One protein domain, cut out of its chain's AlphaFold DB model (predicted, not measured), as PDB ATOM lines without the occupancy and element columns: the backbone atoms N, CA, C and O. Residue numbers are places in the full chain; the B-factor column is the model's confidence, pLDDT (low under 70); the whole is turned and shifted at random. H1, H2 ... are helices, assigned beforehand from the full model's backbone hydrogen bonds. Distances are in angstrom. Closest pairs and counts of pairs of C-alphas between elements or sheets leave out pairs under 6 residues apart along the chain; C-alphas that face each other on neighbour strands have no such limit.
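AT A GLANCE: This is residues 78 to 152 and 169 to 179 of the 190 residues of an uncharacterized protein of Trichoderma longibrachiatum ATCC 18648 (UniProt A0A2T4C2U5). One long helix, H4, makes the longest axis of a loose, flat model, and the stretch before it runs along one side of it, with the short helix H2 packing on residues 126 to 133 of H4. H1 lies away from H4, with residues 78 to 84 sticking out; H3 is near the beginning of H4, and H5 is near H2 on the side away from H4. The printed part has 86 residues with five named helices, in the order H1 H2 H3 H4 H5, and no named strand: all helix. The radius of gyration of the C-alphas is 17.4 A and the spans are 52 by 37 by 17 A.

HOW THE PARTS SIT: H1, residues 80 to 88, touches no helix. After a short link of 8 residues comes H2, residues 97 to 100. H2 touches H4, residues 115 to 145, at residues 126 to 133 alone; their closest C-alphas, of Glu 98 and Ala 129, are 5.2 A apart. H3, residues 107 to 110, is close to H4 but not clearly touching, the closest C-alphas, of Asp 110 and Met 118, being 7.7 A apart. H5, residues 173 to 177, is close to H2 but not clearly touching, with the C-alphas of Met 100 and Ala 175 closest at 6.3 A. H1 and H4 are apart, and so are H4 and H5. In H1, H4 and H5 every O i to N i+4 pair is within hydrogen-bond range; H2 and H3 are too short for such a pair.

IN THESE COORDINATES: H1 begins at C-alpha 80 (87.934, 126.184, 99.614) and is 12.4 A long. H4 runs 44.3 A from C-alpha 115 (131.832, 123.522, 93.892) to C-alpha 145 (96.778, 108.797, 71.091). H5 ends at C-alpha 177 (106.686, 117.372, 100.239).

THE WHOLE: The farthest C-alphas, of Thr 114 and Lys 149, are 52.7 A apart. Residues 153 to 168 are not printed, and C-alphas 152 and 169 are 29.0 A apart across the cut. No printed residue is under 70 in pLDDT.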
ATOM      1  N   MET A  78      82.664 121.618  99.376       82.25
ATOM      2  CA  MET A  78      82.487 122.603 100.454       82.25
ATOM      3  C   MET A  78      83.821 123.140 100.990       82.25
ATOM      4  O   MET A  78      83.836 124.041 101.825       82.25
ATOM      5  N   ARG A  79      84.953 122.589 100.534       81.75
ATOM      6  CA  ARG A  79      86.293 122.994 100.966       81.75
ATOM      7  C   ARG A  79      86.879 123.983  99.969       81.75
ATOM      8  O   ARG A  79      87.008 123.670  98.789       81.75
ATOM      9  N   VAL A  80      87.280 125.159 100.447       84.06
ATOM     10  CA  VAL A  80      87.934 126.184  99.614       84.06
ATOM     11  C   VAL A  80      89.185 125.617  98.937       84.06
ATOM     12  O   VAL A  80      89.410 125.863  97.755       84.06
ATOM     13  N   ASP A  81      89.945 124.782  99.644       80.94
ATOM     14  CA  ASP A  81      91.165 124.162  99.117       80.94
ATOM     15  C   ASP A  81      90.894 123.233  97.930       80.94
ATOM     16  O   ASP A  81      91.706 123.142  97.015       80.94
ATOM     17  N   TRP A  82      89.725 122.586  97.888       82.44
ATOM     18  CA  TRP A  82      89.350 121.744  96.755       82.44
ATOM     19  C   TRP A  82      89.076 122.573  95.498       82.44
ATOM     20  O   TRP A  82      89.503 122.197  94.406       82.44
ATOM     21  N   TRP A  83      88.404 123.720  95.645       84.06
ATOM     22  CA  TRP A  83      88.173 124.645  94.533       84.06
ATOM     23  C   TRP A  83      89.469 125.284  94.044       84.06
ATOM     24  O   TRP A  83      89.680 125.349  92.835       84.06
ATOM     25  N   LYS A  84      90.353 125.689  94.964       82.00
ATOM     26  CA  LYS A  84      91.696 126.183  94.628       82.00
ATOM     27  C   LYS A  84      92.476 125.139  93.828       82.00
ATOM     28  O   LYS A  84      92.881 125.422  92.704       82.00
ATOM     29  N   ALA A  85      92.535 123.899  94.319       77.00
ATOM     30  CA  ALA A  85      93.198 122.800  93.621       77.00
ATOM     31  C   ALA A  85      92.613 122.555  92.217       77.00
ATOM     32  O   ALA A  85      93.356 122.390  91.256       77.00
ATOM     33  N   LYS A  86      91.282 122.584  92.053       80.06
ATOM     34  CA  LYS A  86      90.641 122.419  90.733       80.06
ATOM     35  C   LYS A  86      90.861 123.586  89.777       80.06
ATOM     36  O   LYS A  86      90.785 123.409  88.557       80.06
ATOM     37  N   TRP A  87      91.102 124.778  90.304       79.06
ATOM     38  CA  TRP A  87      91.455 125.921  89.481       79.06
ATOM     39  C   TRP A  87      92.903 125.841  88.995       79.06
ATOM     40  O   TRP A  87      93.171 126.138  87.833       79.06
ATOM     41  N   GLU A  88      93.804 125.378  89.857       74.94
ATOM     42  CA  GLU A  88      95.239 125.253  89.586       74.94
ATOM     43  C   GLU A  88      95.586 124.064  88.672       74.94
ATOM     44  O   GLU A  88      96.476 124.187  87.842       74.94
ATOM     45  N   ASP A  89      94.834 122.960  88.724       71.00
ATOM     46  CA  ASP A  89      95.076 121.719  87.952       71.00
ATOM     47  C   ASP A  89      94.916 121.863  86.418       71.00
ATOM     48  O   ASP A  89      95.250 120.969  85.645       71.00
ATOM     49  N   ARG A  90      94.386 122.991  85.930       77.00
ATOM     50  CA  ARG A  90      94.123 123.222  84.493       77.00
ATOM     51  C   ARG A  90      95.239 123.991  83.783       77.00
ATOM     52  O   ARG A  90      95.047 124.429  82.647       77.00
ATOM     53  N   THR A  91      96.385 124.183  84.432       82.50
ATOM     54  CA  THR A  91      97.487 124.965  83.868       82.50
ATOM     55  C   THR A  91      98.265 124.164  82.825       82.50
ATOM     56  O   THR A  91      98.746 123.074  83.126       82.50
ATOM     57  N   PRO A  92      98.446 124.696  81.607       87.12
ATOM     58  CA  PRO A  92      99.239 124.043  80.570       87.12
ATOM     59  C   PRO A  92     100.742 124.336  80.655       87.12
ATOM     60  O   PRO A  92     101.499 123.854  79.811       87.12
ATOM     61  N   ASP A  93     101.160 125.173  81.604       89.44
ATOM     62  CA  ASP A  93     102.561 125.486  81.857       89.44
ATOM     63  C   ASP A  93     103.259 124.290  82.523       89.44
ATOM     64  O   ASP A  93     102.824 123.809  83.565       89.44
ATOM     65  N   MET A  94     104.342 123.818  81.904       87.50
ATOM     66  CA  MET A  94     105.167 122.714  82.408       87.50
ATOM     67  C   MET A  94     106.487 123.200  83.025       87.50
ATOM     68  O   MET A  94     107.296 122.375  83.451       87.50
ATOM     69  N   ARG A  95     106.746 124.515  83.054       88.81
ATOM     70  CA  ARG A  95     107.946 125.084  83.683       88.81
ATOM     71  C   ARG A  95     107.906 124.829  85.188       88.81
ATOM     72  O   ARG A  95     106.882 125.045  85.825       88.81
ATOM     73  N   GLY A  96     109.027 124.403  85.765       88.31
ATOM     74  CA  GLY A  96     109.126 124.108  87.198       88.31
ATOM     75  C   GLY A  96     108.619 122.721  87.594       88.31
ATOM     76  O   GLY A  96     108.871 122.285  88.712       88.31
ATOM     77  N   VAL A  97     107.999 121.961  86.685       91.56
ATOM     78  CA  VAL A  97     107.655 120.552  86.953       91.56
ATOM     79  C   VAL A  97     108.925 119.708  87.110       91.56
ATOM     80  O   VAL A  97     108.932 118.725  87.849       91.56
ATOM     81  N   GLU A  98     110.034 120.115  86.484       92.31
ATOM     82  CA  GLU A  98     111.349 119.506  86.689       92.31
ATOM     83  C   GLU A  98     111.806 119.530  88.154       92.31
ATOM     84  O   GLU A  98     112.514 118.616  88.581       92.31
ATOM     85  N   ASP A  99     111.348 120.509  88.942       92.25
ATOM     86  CA  ASP A  99     111.711 120.642  90.351       92.25
ATOM     87  C   ASP A  99     111.195 119.446  91.174       92.25
ATOM     88  O   ASP A  99     111.799 119.094  92.183       92.25
ATOM     89  N   MET A 100     110.155 118.738  90.706       92.06
ATOM     90  CA  MET A 100     109.627 117.525  91.347       92.06
ATOM     91  C   MET A 100     110.626 116.362  91.299       92.06
ATOM     92  O   MET A 100     110.639 115.510  92.186       92.06
ATOM     93  N   PHE A 101     111.466 116.317  90.263       93.19
ATOM     94  CA  PHE A 101     112.483 115.279  90.088       93.19
ATOM     95  C   PHE A 101     113.858 115.702  90.611       93.19
ATOM     96  O   PHE A 101     114.759 114.863  90.676       93.19
ATOM     97  N   LEU A 102     114.022 116.979  90.970       93.50
ATOM     98  CA  LEU A 102     115.255 117.512  91.529       93.50
ATOM     99  C   LEU A 102     115.321 117.243  93.041       93.50
ATOM    100  O   LEU A 102     114.380 117.596  93.768       93.50
ATOM    101  N   PRO A 103     116.437 116.679  93.538       93.25
ATOM    102  CA  PRO A 103     116.641 116.508  94.968       93.25
ATOM    103  C   PRO A 103     116.587 117.837  95.730       93.25
ATOM    104  O   PRO A 103     116.822 118.907  95.164       93.25
ATOM    105  N   LEU A 104     116.266 117.766  97.021       92.38
ATOM    106  CA  LEU A 104     116.435 118.897  97.930       92.38
ATOM    107  C   LEU A 104     117.918 119.054  98.284       92.38
ATOM    108  O   LEU A 104     118.586 118.060  98.587       92.38
ATOM    109  N   ASP A 105     118.392 120.298  98.247       90.56
ATOM    110  CA  ASP A 105     119.737 120.667  98.684       90.56
ATOM    111  C   ASP A 105     119.807 120.583 100.220       90.56
ATOM    112  O   ASP A 105     118.903 121.035 100.931       90.56
ATOM    113  N   ASP A 106     120.861 119.953 100.726       89.75
ATOM    114  CA  ASP A 106     121.079 119.693 102.147       89.75
ATOM    115  C   ASP A 106     122.550 119.982 102.470       89.75
ATOM    116  O   ASP A 106     123.424 119.402 101.825       89.75
ATOM    117  N   PRO A 107     122.857 120.866 103.438       89.06
ATOM    118  CA  PRO A 107     124.216 121.368 103.633       89.06
ATOM    119  C   PRO A 107     125.217 120.272 104.021       89.06
ATOM    120  O   PRO A 107     126.381 120.354 103.642       89.06
ATOM    121  N   GLU A 108     124.779 119.234 104.741       87.44
ATOM    122  CA  GLU A 108     125.642 118.111 105.134       87.44
ATOM    123  C   GLU A 108     126.019 117.235 103.939       87.44
ATOM    124  O   GLU A 108     127.153 116.766 103.821       87.44
ATOM    125  N   THR A 109     125.056 117.014 103.048       85.94
ATOM    126  CA  THR A 109     125.265 116.222 101.842       85.94
ATOM    127  C   THR A 109     126.111 117.022 100.857       85.94
ATOM    128  O   THR A 109     127.138 116.536 100.397       85.94
ATOM    129  N   ASP A 110     125.749 118.278 100.607       86.50
ATOM    130  CA  ASP A 110     126.381 119.138  99.603       86.50
ATOM    131  C   ASP A 110     127.846 119.468  99.930       86.50
ATOM    132  O   ASP A 110     128.653 119.642  99.018       86.50
ATOM    133  N   ALA A 111     128.225 119.454 101.213       89.88
ATOM    134  CA  ALA A 111     129.614 119.596 101.652       89.88
ATOM    135  C   ALA A 111     130.545 118.457 101.177       89.88
ATOM    136  O   ALA A 111     131.765 118.594 101.253       89.88
ATOM    137  N   GLN A 112     130.003 117.333 100.693       88.69
ATOM    138  CA  GLN A 112     130.780 116.173 100.223       88.69
ATOM    139  C   GLN A 112     131.328 116.333  98.797       88.69
ATOM    140  O   GLN A 112     132.080 115.476  98.318       88.69
ATOM    141  N   TRP A 113     130.943 117.399  98.101       86.56
ATOM    142  CA  TRP A 113     131.387 117.687  96.745       86.56
ATOM    143  C   TRP A 113     132.096 119.030  96.681       86.56
ATOM    144  O   TRP A 113     131.815 119.960  97.438       86.56
ATOM    145  N   THR A 114     133.017 119.146  95.730       93.25
ATOM    146  CA  THR A 114     133.591 120.447  95.382       93.25
ATOM    147  C   THR A 114     132.570 121.294  94.614       93.25
ATOM    148  O   THR A 114     131.639 120.767  94.008       93.25
ATOM    149  N   ALA A 115     132.745 122.619  94.602       92.12
ATOM    150  CA  ALA A 115     131.832 123.522  93.892       92.12
ATOM    151  C   ALA A 115     131.711 123.186  92.392       92.12
ATOM    152  O   ALA A 115     130.602 123.140  91.867       92.12
ATOM    153  N   ALA A 116     132.829 122.869  91.729       93.75
ATOM    154  CA  ALA A 116     132.832 122.487  90.316       93.75
ATOM    155  C   ALA A 116     132.109 121.147  90.074       93.75
ATOM    156  O   ALA A 116     131.249 121.060  89.202       93.75
ATOM    157  N   GLU A 117     132.382 120.125  90.896       92.19
ATOM    158  CA  GLU A 117     131.669 118.840  90.814       92.19
ATOM    159  C   GLU A 117     130.156 119.014  91.057       92.19
ATOM    160  O   GLU A 117     129.345 118.355  90.408       92.19
ATOM    161  N   MET A 118     129.756 119.910  91.968       90.62
ATOM    162  CA  MET A 118     128.345 120.199  92.247       90.62
ATOM    163  C   MET A 118     127.632 120.866  91.079       90.62
ATOM    164  O   MET A 118     126.475 120.545  90.810       90.62
ATOM    165  N   GLU A 119     128.283 121.800  90.392       92.62
ATOM    166  CA  GLU A 119     127.705 122.453  89.217       92.62
ATOM    167  C   GLU A 119     127.448 121.443  88.096       92.62
ATOM    168  O   GLU A 119     126.352 121.416  87.524       92.62
ATOM    169  N   GLU A 120     128.411 120.557  87.843       94.88
ATOM    170  CA  GLU A 120     128.271 119.472  86.872       94.88
ATOM    171  C   GLU A 120     127.166 118.490  87.274       94.88
ATOM    172  O   GLU A 120     126.308 118.148  86.452       94.88
ATOM    173  N   LEU A 121     127.123 118.085  88.547       92.19
ATOM    174  CA  LEU A 121     126.090 117.193  89.065       92.19
ATOM    175  C   LEU A 121     124.700 117.820  88.927       92.19
ATOM    176  O   LEU A 121     123.798 117.185  88.383       92.19
ATOM    177  N   LYS A 122     124.518 119.081  89.337       93.56
ATOM    178  CA  LYS A 122     123.237 119.795  89.208       93.56
ATOM    179  C   LYS A 122     122.828 119.964  87.742       93.56
ATOM    180  O   LYS A 122     121.636 119.895  87.426       93.56
ATOM    181  N   ALA A 123     123.781 120.165  86.830       95.44
ATOM    182  CA  ALA A 123     123.501 120.215  85.397       95.44
ATOM    183  C   ALA A 123     122.991 118.861  84.870       95.44
ATOM    184  O   ALA A 123     121.990 118.823  84.146       95.44
ATOM    185  N   GLN A 124     123.619 117.757  85.283       95.38
ATOM    186  CA  GLN A 124     123.181 116.400  84.946       95.38
ATOM    187  C   GLN A 124     121.814 116.073  85.562       95.38
ATOM    188  O   GLN A 124     120.916 115.624  84.850       95.38
ATOM    189  N   GLU A 125     121.614 116.362  86.853       94.38
ATOM    190  CA  GLU A 125     120.337 116.193  87.557       94.38
ATOM    191  C   GLU A 125     119.213 116.939  86.830       94.38
ATOM    192  O   GLU A 125     118.144 116.377  86.589       94.38
ATOM    193  N   ARG A 126     119.465 118.180  86.393       95.00
ATOM    194  CA  ARG A 126     118.493 118.977  85.634       95.00
ATOM    195  C   ARG A 126     118.214 118.398  84.247       95.00
ATOM    196  O   ARG A 126     117.067 118.428  83.801       95.00
ATOM    197  N   ALA A 127     119.221 117.866  83.557       95.75
ATOM    198  CA  ALA A 127     119.026 117.206  82.268       95.75
ATOM    199  C   ALA A 127     118.165 115.939  82.410       95.75
ATOM    200  O   ALA A 127     117.194 115.765  81.671       95.75
ATOM    201  N   VAL A 128     118.458 115.105  83.411       95.81
ATOM    202  CA  VAL A 128     117.681 113.898  83.729       95.81
ATOM    203  C   VAL A 128     116.260 114.260  84.169       95.81
ATOM    204  O   VAL A 128     115.302 113.630  83.724       95.81
ATOM    205  N   ALA A 129     116.087 115.301  84.986       95.69
ATOM    206  CA  ALA A 129     114.770 115.784  85.393       95.69
ATOM    207  C   ALA A 129     113.918 116.186  84.178       95.69
ATOM    208  O   ALA A 129     112.771 115.755  84.062       95.69
ATOM    209  N   ARG A 130     114.492 116.923  83.216       94.75
ATOM    210  CA  ARG A 130     113.808 117.275  81.957       94.75
ATOM    211  C   ARG A 130     113.416 116.043  81.142       94.75
ATOM    212  O   ARG A 130     112.317 116.010  80.590       94.75
ATOM    213  N   GLN A 131     114.280 115.029  81.082       96.31
ATOM    214  CA  GLN A 131     113.961 113.763  80.414       96.31
ATOM    215  C   GLN A 131     112.779 113.062  81.091       96.31
ATOM    216  O   GLN A 131     111.831 112.690  80.406       96.31
ATOM    217  N   ARG A 132     112.767 112.977  82.426       95.19
ATOM    218  CA  ARG A 132     111.667 112.363  83.188       95.19
ATOM    219  C   ARG A 132     110.335 113.081  82.994       95.19
ATOM    220  O   ARG A 132     109.318 112.423  82.787       95.19
ATOM    221  N   VAL A 133     110.331 114.419  83.005       94.62
ATOM    222  CA  VAL A 133     109.129 115.219  82.692       94.62
ATOM    223  C   VAL A 133     108.621 114.878  81.291       94.62
ATOM    224  O   VAL A 133     107.431 114.623  81.099       94.62
ATOM    225  N   HIS A 134     109.526 114.841  80.313       95.19
ATOM    226  CA  HIS A 134     109.177 114.529  78.935       95.19
ATOM    227  C   HIS A 134     108.622 113.106  78.784       95.19
ATOM    228  O   HIS A 134     107.622 112.913  78.099       95.19
ATOM    229  N   GLU A 135     109.236 112.113  79.424       96.62
ATOM    230  CA  GLU A 135     108.787 110.718  79.403       96.62
ATOM    231  C   GLU A 135     107.417 110.541  80.056       96.62
ATOM    232  O   GLU A 135     106.548 109.884  79.480       96.62
ATOM    233  N   ALA A 136     107.192 111.175  81.210       94.19
ATOM    234  CA  ALA A 136     105.900 111.165  81.885       94.19
ATOM    235  C   ALA A 136     104.804 111.767  80.995       94.19
ATOM    236  O   ALA A 136     103.741 111.170  80.826       94.19
ATOM    237  N   LEU A 137     105.072 112.910  80.355       93.62
ATOM    238  CA  LEU A 137     104.127 113.521  79.421       93.62
ATOM    239  C   LEU A 137     103.897 112.631  78.192       93.62
ATOM    240  O   LEU A 137     102.756 112.405  77.787       93.62
ATOM    241  N   ARG A 138     104.972 112.083  77.618       96.62
ATOM    242  CA  ARG A 138     104.921 111.186  76.458       96.62
ATOM    243  C   ARG A 138     104.077 109.947  76.747       96.62
ATOM    244  O   ARG A 138     103.322 109.526  75.876       96.62
ATOM    245  N   HIS A 139     104.169 109.387  77.952       97.06
ATOM    246  CA  HIS A 139     103.345 108.256  78.369       97.06
ATOM    247  C   HIS A 139     101.849 108.567  78.227       97.06
ATOM    248  O   HIS A 139     101.126 107.812  77.576       97.06
ATOM    249  N   TRP A 140     101.397 109.712  78.744       94.25
ATOM    250  CA  TRP A 140      99.999 110.134  78.626       94.25
ATOM    251  C   TRP A 140      99.603 110.452  77.185       94.25
ATOM    252  O   TRP A 140      98.539 110.028  76.736       94.25
ATOM    253  N   VAL A 141     100.468 111.133  76.429       94.50
ATOM    254  CA  VAL A 141     100.227 111.410  75.002       94.50
ATOM    255  C   VAL A 141     100.031 110.108  74.223       94.50
ATOM    256  O   VAL A 141      99.074 109.994  73.460       94.50
ATOM    257  N   ASN A 142     100.873 109.104  74.461       96.44
ATOM    258  CA  ASN A 142     100.756 107.792  73.831       96.44
ATOM    259  C   ASN A 142      99.501 107.041  74.296       96.44
ATOM    260  O   ASN A 142      98.827 106.420  73.477       96.44
ATOM    261  N   PHE A 143      99.163 107.110  75.587       96.00
ATOM    262  CA  PHE A 143      97.951 106.498  76.133       96.00
ATOM    263  C   PHE A 143      96.691 107.036  75.444       96.00
ATOM    264  O   PHE A 143      95.863 106.256  74.973       96.00
ATOM    265  N   PHE A 144      96.552 108.361  75.338       95.06
ATOM    266  CA  PHE A 144      95.398 108.977  74.682       95.06
ATOM    267  C   PHE A 144      95.435 108.811  73.161       95.06
ATOM    268  O   PHE A 144      94.394 108.550  72.565       95.06
ATOM    269  N   GLY A 145      96.613 108.913  72.541       93.88
ATOM    270  CA  GLY A 145      96.778 108.797  71.091       93.88
ATOM    271  C   GLY A 145      96.505 107.396  70.542       93.88
ATOM    272  O   GLY A 145      95.975 107.271  69.442       93.88
ATOM    273  N   ASN A 146      96.814 106.349  71.312       94.38
ATOM    274  CA  ASN A 146      96.632 104.954  70.893       94.38
ATOM    275  C   ASN A 146      95.318 104.332  71.402       94.38
ATOM    276  O   ASN A 146      95.015 103.176  71.100       94.38
ATOM    277  N   SER A 147      94.536 105.063  72.201       95.06
ATOM    278  CA  SER A 147      93.294 104.550  72.776       95.06
ATOM    279  C   SER A 147      92.140 104.620  71.781       95.06
ATOM    280  O   SER A 147      91.823 105.675  71.246       95.06
ATOM    281  N   LYS A 148      91.412 103.509  71.626       94.56
ATOM    282  CA  LYS A 148      90.172 103.464  70.827       94.56
ATOM    283  C   LYS A 148      89.034 104.299  71.429       94.56
ATOM    284  O   LYS A 148      88.074 104.607  70.734       94.56
ATOM    285  N   LYS A 149      89.114 104.630  72.724       96.06
ATOM    286  CA  LYS A 149      88.074 105.381  73.446       96.06
ATOM    287  C   LYS A 149      88.137 106.884  73.163       96.06
ATOM    288  O   LYS A 149      87.112 107.553  73.250       96.06
ATOM    289  N   TYR A 150      89.320 107.418  72.868       94.62
ATOM    290  CA  TYR A 150      89.532 108.855  72.723       94.62
ATOM    291  C   TYR A 150      89.830 109.193  71.267       94.62
ATOM    292  O   TYR A 150      90.790 108.701  70.685       94.62
ATOM    293  N   HIS A 151      88.998 110.046  70.671       93.38
ATOM    294  CA  HIS A 151      89.208 110.515  69.308       93.38
ATOM    295  C   HIS A 151      90.070 111.783  69.304       93.38
ATOM    296  O   HIS A 151      89.806 112.730  70.049       93.38
ATOM    297  N   ARG A 152      91.097 111.825  68.450       92.88
ATOM    298  CA  ARG A 152      91.947 113.008  68.288       92.88
ATOM    299  C   ARG A 152      91.193 114.086  67.510       92.88
ATOM    300  O   ARG A 152      91.054 113.988  66.300       92.88
ATOM    301  N   ARG A 169     104.983 129.408  88.083       85.50
ATOM    302  CA  ARG A 169     104.300 128.830  89.239       85.50
ATOM    303  C   ARG A 169     105.242 127.907  90.005       85.50
ATOM    304  O   ARG A 169     106.127 127.281  89.422       85.50
ATOM    305  N   GLU A 170     105.038 127.842  91.311       86.31
ATOM    306  CA  GLU A 170     105.731 126.904  92.189       86.31
ATOM    307  C   GLU A 170     105.026 125.544  92.194       86.31
ATOM    308  O   GLU A 170     103.870 125.411  91.781       86.31
ATOM    309  N   LEU A 171     105.727 124.519  92.681       86.38
ATOM    310  CA  LEU A 171     105.128 123.208  92.894       86.38
ATOM    311  C   LEU A 171     104.044 123.273  93.971       86.38
ATOM    312  O   LEU A 171     104.156 123.999  94.958       86.38
ATOM    313  N   CYS A 172     103.010 122.444  93.818       85.25
ATOM    314  CA  CYS A 172     102.013 122.291  94.868       85.25
ATOM    315  C   CYS A 172     102.656 121.714  96.140       85.25
ATOM    316  O   CYS A 172     103.630 120.958  96.077       85.25
ATOM    317  N   ALA A 173     102.076 122.017  97.305       85.62
ATOM    318  CA  ALA A 173     102.615 121.575  98.594       85.62
ATOM    319  C   ALA A 173     102.830 120.052  98.660       85.62
ATOM    320  O   ALA A 173     103.839 119.596  99.189       85.62
ATOM    321  N   ALA A 174     101.927 119.266  98.065       85.19
ATOM    322  CA  ALA A 174     102.045 117.810  98.017       85.19
ATOM    323  C   ALA A 174     103.245 117.341  97.173       85.19
ATOM    324  O   ALA A 174     103.995 116.467  97.603       85.19
ATOM    325  N   ALA A 175     103.463 117.939  95.998       87.06
ATOM    326  CA  ALA A 175     104.616 117.622  95.156       87.06
ATOM    327  C   ALA A 175     105.925 118.066  95.817       87.06
ATOM    328  O   ALA A 175     106.907 117.331  95.785       87.06
ATOM    329  N   GLN A 176     105.922 119.228  96.474       88.88
ATOM    330  CA  GLN A 176     107.080 119.739  97.199       88.88
ATOM    331  C   GLN A 176     107.459 118.835  98.386       88.88
ATOM    332  O   GLN A 176     108.640 118.566  98.591       88.88
ATOM    333  N   GLN A 177     106.475 118.318  99.132       88.12
ATOM    334  CA  GLN A 177     106.686 117.372 100.239       88.12
ATOM    335  C   GLN A 177     107.193 115.999  99.778       88.12
ATOM    336  O   GLN A 177     107.890 115.324 100.529       88.12
ATOM    337  N   GLY A 178     106.862 115.582  98.553       87.44
ATOM    338  CA  GLY A 178     107.328 114.316  97.979       87.44
ATOM    339  C   GLY A 178     108.804 114.311  97.564       87.44
ATOM    340  O   GLY A 178     109.326 113.260  97.188       87.44
ATOM    341  N   ARG A 179     109.488 115.461  97.607       91.38
ATOM    342  CA  ARG A 179     110.890 115.577  97.194       91.38
ATOM    343  C   ARG A 179     111.822 115.012  98.257       91.38
ATOM    344  O   ARG A 179     111.721 115.324  99.440       91.38
TER     345      ARG A 179